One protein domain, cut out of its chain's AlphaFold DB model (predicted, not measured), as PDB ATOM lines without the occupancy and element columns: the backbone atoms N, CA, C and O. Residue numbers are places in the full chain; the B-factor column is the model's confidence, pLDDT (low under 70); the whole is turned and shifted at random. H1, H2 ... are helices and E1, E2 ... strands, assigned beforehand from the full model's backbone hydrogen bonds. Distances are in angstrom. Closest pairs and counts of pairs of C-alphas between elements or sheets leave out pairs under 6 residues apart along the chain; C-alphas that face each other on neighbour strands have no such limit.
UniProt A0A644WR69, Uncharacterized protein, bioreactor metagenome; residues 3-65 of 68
ATOM      1  N   GLN A   3      63.007  72.715 118.803       93.31
ATOM      2  CA  GLN A   3      62.264  73.211 119.959       93.31
ATOM      3  C   GLN A   3      60.767  73.061 119.695       93.31
ATOM      4  O   GLN A   3      60.299  73.368 118.596       93.31
ATOM      5  N   GLU A   4      60.031  72.595 120.696       95.44
ATOM      6  CA  GLU A   4      58.585  72.386 120.630       95.44
ATOM      7  C   GLU A   4      57.848  73.534 121.328       95.44
ATOM      8  O   GLU A   4      58.190  73.925 122.444       95.44
ATOM      9  N   VAL A   5      56.822  74.066 120.666       96.44
ATOM     10  CA  VAL A   5      55.912  75.083 121.194       96.44
ATOM     11  C   VAL A   5      54.492  74.535 121.140       96.44
ATOM     12  O   VAL A   5      54.031  74.081 120.094       96.44
ATOM     13  N   PHE A   6      53.783  74.609 122.257       96.62
ATOM     14  CA  PHE A   6      52.422  74.117 122.404       96.62
ATOM     15  C   PHE A   6      51.436  75.270 122.368       96.62
ATOM     16  O   PHE A   6      51.578  76.220 123.132       96.62
ATOM     17  N   CYS A   7      50.413  75.165 121.532       95.69
ATOM     18  CA  CYS A   7      49.213  75.970 121.666       95.69
ATOM     19  C   CYS A   7      48.287  75.280 122.674       95.69
ATOM     20  O   CYS A   7      47.807  74.173 122.426       95.69
ATOM     21  N   LEU A   8      48.078  75.904 123.830       94.31
ATOM     22  CA  LEU A   8      47.343  75.295 124.939       94.31
ATOM     23  C   LEU A   8      45.835  75.219 124.669       94.31
ATOM     24  O   LEU A   8      45.174  74.325 125.187       94.31
ATOM     25  N   ASP A   9      45.306  76.109 123.830       93.94
ATOM     26  CA  ASP A   9      43.867  76.209 123.566       93.94
ATOM     27  C   ASP A   9      43.365  75.214 122.517       93.94
ATOM     28  O   ASP A   9      42.226  74.761 122.593       93.94
ATOM     29  N   ASP A  10      44.192  74.863 121.525       93.06
ATOM     30  CA  ASP A  10      43.823  73.895 120.478       93.06
ATOM     31  C   ASP A  10      44.663  72.609 120.490       93.06
ATOM     32  O   ASP A  10      44.478  71.738 119.638       93.06
ATOM     33  N   GLY A  11      45.578  72.472 121.455       93.38
ATOM     34  CA  GLY A  11      46.424  71.292 121.646       93.38
ATOM     35  C   GLY A  11      47.465  71.069 120.547       93.38
ATOM     36  O   GLY A  11      48.143  70.038 120.545       93.38
ATOM     37  N   LYS A  12      47.607  71.999 119.592       94.56
ATOM     38  CA  LYS A  12      48.561  71.853 118.489       94.56
ATOM     39  C   LYS A  12      49.990  72.076 118.957       94.56
ATOM     40  O   LYS A  12      50.275  72.888 119.835       94.56
ATOM     41  N   LYS A  13      50.905  71.387 118.282       95.94
ATOM     42  CA  LYS A  13      52.349  71.517 118.464       95.94
ATOM     43  C   LYS A  13      52.955  72.172 117.232       95.94
ATOM     44  O   LYS A  13      52.632  71.803 116.103       95.94
ATOM     45  N   LEU A  14      53.831  73.135 117.463       95.19
ATOM     46  CA  LEU A  14      54.656  73.784 116.457       95.19
ATOM     47  C   LEU A  14      56.118  73.474 116.762       95.19
ATOM     48  O   LEU A  14      56.523  73.434 117.924       95.19
ATOM     49  N   TYR A  15      56.910  73.273 115.717       95.31
ATOM     50  CA  TYR A  15      58.316  72.916 115.845       95.31
ATOM     51  C   TYR A  15      59.188  73.961 115.164       95.31
ATOM     52  O   TYR A  15      58.973  74.296 114.001       95.31
ATOM     53  N   PHE A  16      60.195  74.446 115.885       94.69
ATOM     54  CA  PHE A  16      61.107  75.471 115.394       94.69
ATOM     55  C   PHE A  16      62.552  74.999 115.506       94.69
ATOM     56  O   PHE A  16      63.038  74.650 116.587       94.69
ATOM     57  N   ALA A  17      63.268  75.021 114.382       94.06
ATOM     58  CA  ALA A  17      64.701  74.770 114.360       94.06
ATOM     59  C   ALA A  17      65.437  75.970 114.972       94.06
ATOM     60  O   ALA A  17      65.546  77.029 114.360       94.06
ATOM     61  N   SER A  18      65.928  75.820 116.200       92.56
ATOM     62  CA  SER A  18      66.563  76.917 116.936       92.56
ATOM     63  C   SER A  18      67.586  76.415 117.958       92.56
ATOM     64  O   SER A  18      67.698  75.216 118.244       92.56
ATOM     65  N   LYS A  19      68.420  77.335 118.458       91.38
ATOM     66  CA  LYS A  19      69.464  77.021 119.448       91.38
ATOM     67  C   LYS A  19      68.937  77.049 120.882       91.38
ATOM     68  O   LYS A  19      69.439  76.298 121.704       91.38
ATOM     69  N   THR A  20      67.932  77.875 121.170       93.62
ATOM     70  CA  THR A  20      67.358  78.041 122.511       93.62
ATOM     71  C   THR A  20      65.833  78.149 122.435       93.62
ATOM     72  O   THR A  20      65.314  78.599 121.406       93.62
ATOM     73  N   PRO A  21      65.102  77.810 123.514       94.38
ATOM     74  CA  PRO A  21      63.652  78.006 123.581       94.38
ATOM     75  C   PRO A  21      63.233  79.462 123.334       94.38
ATOM     76  O   PRO A  21      62.240  79.718 122.659       94.38
ATOM     77  N   LEU A  22      64.030  80.432 123.798       94.38
ATOM     78  CA  LEU A  22      63.758  81.853 123.571       94.38
ATOM     79  C   LEU A  22      63.777  82.223 122.080       94.38
ATOM     80  O   LEU A  22      62.879  82.919 121.612       94.38
ATOM     81  N   LEU A  23      64.754  81.719 121.318       94.19
ATOM     82  CA  LEU A  23      64.819  81.933 119.867       94.19
ATOM     83  C   LEU A  23      63.652  81.249 119.133       94.19
ATOM     84  O   LEU A  23      63.163  81.776 118.132       94.19
ATOM     85  N   ALA A  24      63.181  80.102 119.634       95.31
ATOM     86  CA  ALA A  24      61.976  79.453 119.117       95.31
ATOM     87  C   ALA A  24      60.742  80.349 119.298       95.31
ATOM     88  O   ALA A  24      59.995  80.559 118.348       95.31
ATOM     89  N   MET A  25      60.571  80.940 120.484       94.94
ATOM     90  CA  MET A  25      59.453  81.847 120.770       94.94
ATOM     91  C   MET A  25      59.533  83.154 119.974       94.94
ATOM     92  O   MET A  25      58.512  83.662 119.522       94.94
ATOM     93  N   GLN A  26      60.731  83.684 119.723       92.88
ATOM     94  CA  GLN A  26      60.896  84.817 118.806       92.88
ATOM     95  C   GLN A  26      60.501  84.437 117.374       92.88
ATOM     96  O   GLN A  26      59.803  85.191 116.704       92.88
ATOM     97  N   SER A  27      60.879  83.239 116.920       94.12
ATOM     98  CA  SER A  27      60.481  82.721 115.604       94.12
ATOM     99  C   SER A  27      58.966  82.512 115.504       94.12
ATOM    100  O   SER A  27      58.378  82.815 114.468       94.12
ATOM    101  N   LEU A  28      58.320  82.064 116.587       94.44
ATOM    102  CA  LEU A  28      56.863  81.982 116.697       94.44
ATOM    103  C   LEU A  28      56.207  83.357 116.506       94.44
ATOM    104  O   LEU A  28      55.225  83.449 115.777       94.44
ATOM    105  N   ILE A  29      56.745  84.418 117.119       91.94
ATOM    106  CA  ILE A  29      56.221  85.784 116.955       91.94
ATOM    107  C   ILE A  29      56.213  86.180 115.473       91.94
ATOM    108  O   ILE A  29      55.194  86.648 114.966       91.94
ATOM    109  N   TYR A  30      57.299  85.923 114.743       90.12
ATOM    110  CA  TYR A  30      57.331  86.169 113.298       90.12
ATOM    111  C   TYR A  30      56.362  85.270 112.522       90.12
ATOM    112  O   TYR A  30      55.650  85.756 111.647       90.12
ATOM    113  N   TYR A  31      56.293  83.979 112.856       90.62
ATOM    114  CA  TYR A  31      55.400  83.013 112.206       90.62
ATOM    115  C   TYR A  31      53.917  83.390 112.345       90.62
ATOM    116  O   TYR A  31      53.161  83.295 111.382       90.62
ATOM    117  N   LEU A  32      53.510  83.866 113.523       89.62
ATOM    118  CA  LEU A  32      52.157  84.363 113.789       89.62
ATOM    119  C   LEU A  32      51.920  85.783 113.235       89.62
ATOM    120  O   LEU A  32      50.838  86.336 113.409       89.62
ATOM    121  N   ASN A  33      52.923  86.379 112.579       86.44
ATOM    122  CA  ASN A  33      52.925  87.759 112.090       86.44
ATOM    123  C   ASN A  33      52.642  88.805 113.189       86.44
ATOM    124  O   ASN A  33      52.141  89.901 112.925       86.44
ATOM    125  N   LEU A  34      52.984  88.467 114.435       79.56
ATOM    126  CA  LEU A  34      52.709  89.267 115.625       79.56
ATOM    127  C   LEU A  34      53.439  90.605 115.614       79.56
ATOM    128  O   LEU A  34      52.868  91.616 115.999       79.56
ATOM    129  N   SER A  35      54.664  90.650 115.090       72.56
ATOM    130  CA  SER A  35      55.426  91.900 114.978       72.56
ATOM    131  C   SER A  35      54.714  92.980 114.151       72.56
ATOM    132  O   SER A  35      54.984  94.167 114.334       72.56
ATOM    133  N   HIS A  36      53.814  92.582 113.245       74.69
ATOM    134  CA  HIS A  36      53.003  93.498 112.445       74.69
ATOM    135  C   HIS A  36      51.614  93.748 113.036       74.69
ATOM    136  O   HIS A  36      51.139  94.882 112.978       74.69
ATOM    137  N   THR A  37      50.957  92.716 113.568       78.12
ATOM    138  CA  THR A  37      49.553  92.789 114.007       78.12
ATOM    139  C   THR A  37      49.391  93.228 115.459       78.12
ATOM    140  O   THR A  37      48.392  93.862 115.789       78.12
ATOM    141  N   ASP A  38      50.374  92.949 116.313       77.94
ATOM    142  CA  ASP A  38      50.367  93.289 117.730       77.94
ATOM    143  C   ASP A  38      51.788  93.613 118.213       77.94
ATOM    144  O   ASP A  38      52.558  92.758 118.651       77.94
ATOM    145  N   LYS A  39      52.128  94.906 118.182       74.31
ATOM    146  CA  LYS A  39      53.430  95.410 118.644       74.31
ATOM    147  C   LYS A  39      53.672  95.203 120.142       74.31
ATOM    148  O   LYS A  39      54.798  95.397 120.591       74.31
ATOM    149  N   SER A  40      52.636  94.868 120.912       78.00
ATOM    150  CA  SER A  40      52.746  94.596 122.344       78.00
ATOM    151  C   SER A  40      53.009  93.122 122.656       78.00
ATOM    152  O   SER A  40      53.340  92.795 123.798       78.00
ATOM    153  N   ALA A  41      52.933  92.244 121.648       80.50
ATOM    154  CA  ALA A  41      53.232  90.832 121.798       80.50
ATOM    155  C   ALA A  41      54.675  90.628 122.270       80.50
ATOM    156  O   ALA A  41      55.648  90.998 121.607       80.50
ATOM    157  N   LYS A  42      54.810  90.002 123.436       86.00
ATOM    158  CA  LYS A  42      56.085  89.738 124.101       86.00
ATOM    159  C   LYS A  42      56.098  88.320 124.648       86.00
ATOM    160  O   LYS A  42      55.056  87.764 124.987       86.00
ATOM    161  N   VAL A  43      57.295  87.757 124.749       93.44
ATOM    162  CA  VAL A  43      57.511  86.485 125.438       93.44
ATOM    163  C   VAL A  43      57.555  86.756 126.937       93.44
ATOM    164  O   VAL A  43      58.376  87.545 127.400       93.44
ATOM    165  N   GLU A  44      56.691  86.095 127.693       94.19
ATOM    166  CA  GLU A  44      56.650  86.178 129.149       94.19
ATOM    167  C   GLU A  44      57.289  84.939 129.779       94.19
ATOM    168  O   GLU A  44      57.077  83.814 129.323       94.19
ATOM    169  N   LEU A  45      58.081  85.144 130.836       94.50
ATOM    170  CA  LEU A  45      58.594  84.061 131.674       94.50
ATOM    171  C   LEU A  45      57.591  83.768 132.790       94.50
ATOM    172  O   LEU A  45      57.333  84.623 133.636       94.50
ATOM    173  N   LEU A  46      57.087  82.538 132.838       93.00
ATOM    174  CA  LEU A  46      56.124  82.082 133.839       93.00
ATOM    175  C   LEU A  46      56.694  80.954 134.708       93.00
ATOM    176  O   LEU A  46      57.733  80.351 134.415       93.00
ATOM    177  N   GLY A  47      56.012  80.688 135.827       88.56
ATOM    178  CA  GLY A  47      56.311  79.554 136.705       88.56
ATOM    179  C   GLY A  47      57.717  79.580 137.310       88.56
ATOM    180  O   GLY A  47      58.319  78.517 137.460       88.56
ATOM    181  N   GLY A  48      58.256  80.766 137.615       90.00
ATOM    182  CA  GLY A  48      59.631  80.939 138.102       90.00
ATOM    183  C   GLY A  48      60.693  80.867 137.000       90.00
ATOM    184  O   GLY A  48      61.831  80.508 137.271       90.00
ATOM    185  N   GLY A  49      60.312  81.151 135.750       90.69
ATOM    186  CA  GLY A  49      61.211  81.149 134.594       90.69
ATOM    187  C   GLY A  49      61.402  79.790 133.930       90.69
ATOM    188  O   GLY A  49      62.299  79.630 133.109       90.69
ATOM    189  N   ARG A  50      60.543  78.820 134.255       92.88
ATOM    190  CA  ARG A  50      60.544  77.475 133.658       92.88
ATOM    191  C   ARG A  50      59.770  77.402 132.348       92.88
ATOM    192  O   ARG A  50      59.928  76.434 131.611       92.88
ATOM    193  N   THR A  51      58.944  78.402 132.058       95.44
ATOM    194  CA  THR A  51      58.064  78.412 130.888       95.44
ATOM    195  C   THR A  51      58.163  79.755 130.190       95.44
ATOM    196  O   THR A  51      58.175  80.791 130.851       95.44
ATOM    197  N   LEU A  52      58.237  79.721 128.864       96.56
ATOM    198  CA  LEU A  52      58.105  80.891 128.007       96.56
ATOM    199  C   LEU A  52      56.728  80.855 127.359       96.56
ATOM    200  O   LEU A  52      56.367  79.825 126.791       96.56
ATOM    201  N   SER A  53      55.992  81.961 127.413       96.06
ATOM    202  CA  SER A  53      54.619  82.031 126.910       96.06
ATOM    203  C   SER A  53      54.368  83.293 126.090       96.06
ATOM    204  O   SER A  53      54.929  84.348 126.367       96.06
ATOM    205  N   VAL A  54      53.519  83.181 125.072       94.62
ATOM    206  CA  VAL A  54      52.999  84.289 124.261       94.62
ATOM    207  C   VAL A  54      51.498  84.086 124.112       94.62
ATOM    208  O   VAL A  54      51.060  82.995 123.750       94.62
ATOM    209  N   VAL A  55      50.716  85.134 124.358       91.44
ATOM    210  CA  VAL A  55      49.271  85.130 124.111       91.44
ATOM    211  C   VAL A  55      48.983  85.941 122.855       91.44
ATOM    212  O   VAL A  55      49.432  87.076 122.732       91.44
ATOM    213  N   HIS A  56      48.237  85.362 121.920       87.50
ATOM    214  CA  HIS A  56      47.801  86.033 120.705       87.50
ATOM    215  C   HIS A  56      46.431  85.543 120.254       87.50
ATOM    216  O   HIS A  56      46.208  84.341 120.138       87.50
ATOM    217  N   ASN A  57      45.535  86.483 119.937       85.31
ATOM    218  CA  ASN A  57      44.208  86.200 119.385       85.31
ATOM    219  C   ASN A  57      43.426  85.152 120.204       85.31
ATOM    220  O   ASN A  57      42.876  84.194 119.664       85.31
ATOM    221  N   GLY A  58      43.460  85.297 121.533       85.56
ATOM    222  CA  GLY A  58      42.813  84.371 122.466       85.56
ATOM    223  C   GLY A  58      43.493  83.006 122.602       85.56
ATOM    224  O   GLY A  58      42.927  82.136 123.249       85.56
ATOM    225  N   LYS A  59      44.678  82.809 122.010       91.75
ATOM    226  CA  LYS A  59      45.467  81.579 122.118       91.75
ATOM    227  C   LYS A  59      46.757  81.794 122.889       91.75
ATOM    228  O   LYS A  59      47.439  82.796 122.703       91.75
ATOM    229  N   THR A  60      47.127  80.813 123.692       94.50
ATOM    230  CA  THR A  60      48.326  80.782 124.518       94.50
ATOM    231  C   THR A  60      49.302  79.772 123.947       94.50
ATOM    232  O   THR A  60      49.060  78.566 123.949       94.50
ATOM    233  N   TYR A  61      50.444  80.266 123.498       95.88
ATOM    234  CA  TYR A  61      51.545  79.463 122.996       95.88
ATOM    235  C   TYR A  61      52.636  79.398 124.049       95.88
ATOM    236  O   TYR A  61      53.063  80.439 124.541       95.88
ATOM    237  N   SER A  62      53.084  78.202 124.416       96.62
ATOM    238  CA  SER A  62      54.068  78.020 125.483       96.62
ATOM    239  C   SER A  62      55.101  76.950 125.166       96.62
ATOM    240  O   SER A  62      54.800  75.945 124.524       96.62
ATOM    241  N   CYS A  63      56.317  77.131 125.672       95.69
ATOM    242  CA  CYS A  63      57.351  76.102 125.675       95.69
ATOM    243  C   CYS A  63      58.104  76.067 127.008       95.69
ATOM    244  O   CYS A  63      58.078  77.019 127.795       95.69
ATOM    245  N   LEU A  64      58.774  74.946 127.277       95.06
ATOM    246  CA  LEU A  64      59.648  74.824 128.437       95.06
ATOM    247  C   LEU A  64      60.940  75.607 128.199       95.06
ATOM    248  O   LEU A  64      61.580  75.481 127.157       95.06
ATOM    249  N   ASN A  65      61.360  76.376 129.199       94.00
ATOM    250  CA  ASN A  65      62.616  77.114 129.188       94.00
ATOM    251  C   ASN A  65      63.788  76.204 129.587       94.00
ATOM    252  O   ASN A  65      64.484  76.442 130.573       94.00
TER     253      ASN A  65
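Overview. This is residues 3 to 65 of the 68 residues of an uncharacterized protein of bioreactor metagenome (UniProt A0A644WR69). A strongly twisted sheet of five strands curls round one helix, H1, which fills the hollow on one face; no named helix covers the other face. The short helix H2 follows near the end of H1, off the sheet, and residues 38 to 43 lead from there back to the edge strand E3. The printed part has 63 residues, with two named helices and five named strands in the order E1, E2, H1, H2, E3, E4, E5. The sheet's order is E2, E1, E5, E4, E3, antiparallel throughout, and the class is mixed, helices and strands. The whole is compact, with a radius of gyration of the C-alphas of 10.6 A, and rounded, spanning 26 by 22 by 22 A.

Along the chain. Start in the sheet with E5, residues 59 to 64, 16.9 A from first to last C-alpha, ending at C-alpha 64 at (59.648, 74.824, 128.437). Beside it are E4, residues 51 to 56, 16.3 A long, and E1, residues 3 to 7, which begins at C-alpha 3 at (62.264, 73.211, 119.959). The edge strands are E2, residues 13 to 17, and E3, residues 44 to 46. Find C-alpha 21 at (63.652, 78.006, 123.581); from there H1, residues 21 to 31, runs 14.9 A. H2 is residues 34 to 37.

Arrangement. Look first at the hairpin of E4 and E5, at 163 degrees, where N 54 and O 61 are 2.8 A apart, within hydrogen-bond range. E3, E4 and E5 form a meander, each strand the antiparallel neighbour of the one before; in the hairpin of E3 and E4, N 44 and O 53 are 2.8 A apart. On the other side of E5, N 6 of E1 and O 62 are 2.8 A apart. In the hairpin of E1 and E2, N 5 and O 14 are 2.8 A apart. The pairing of E1 is staggered: residues 3 to 6 pair with E2 and residues 6 to 7 with E5. H1 is on the sheet, giving two layers, a helix on one face of a sheet; its closest C-alphas to E2 are those of Ala 24 and Phe 16, 5.5 A apart. Its closest to E4 are those of Leu 22 and Leu 52, 7.2 A apart. H2 is not on the sheet, and is close to H1 but not clearly touching, with the C-alphas of Ser 35 and Ile 29 closest at 6.5 A. Every O i to N i+4 pair of H1 is within hydrogen-bond range; H2 is too short for one.

Size, cuts and confidence. The two C-alphas farthest apart are those of His 36 and Gly 48, 29.3 A. The printed part has no cut and no long link; the link from H2 to E3 is short, the others tight. The mean pLDDT of the printed part is 91.1, that of H2 is 76, and no printed residue is under 70.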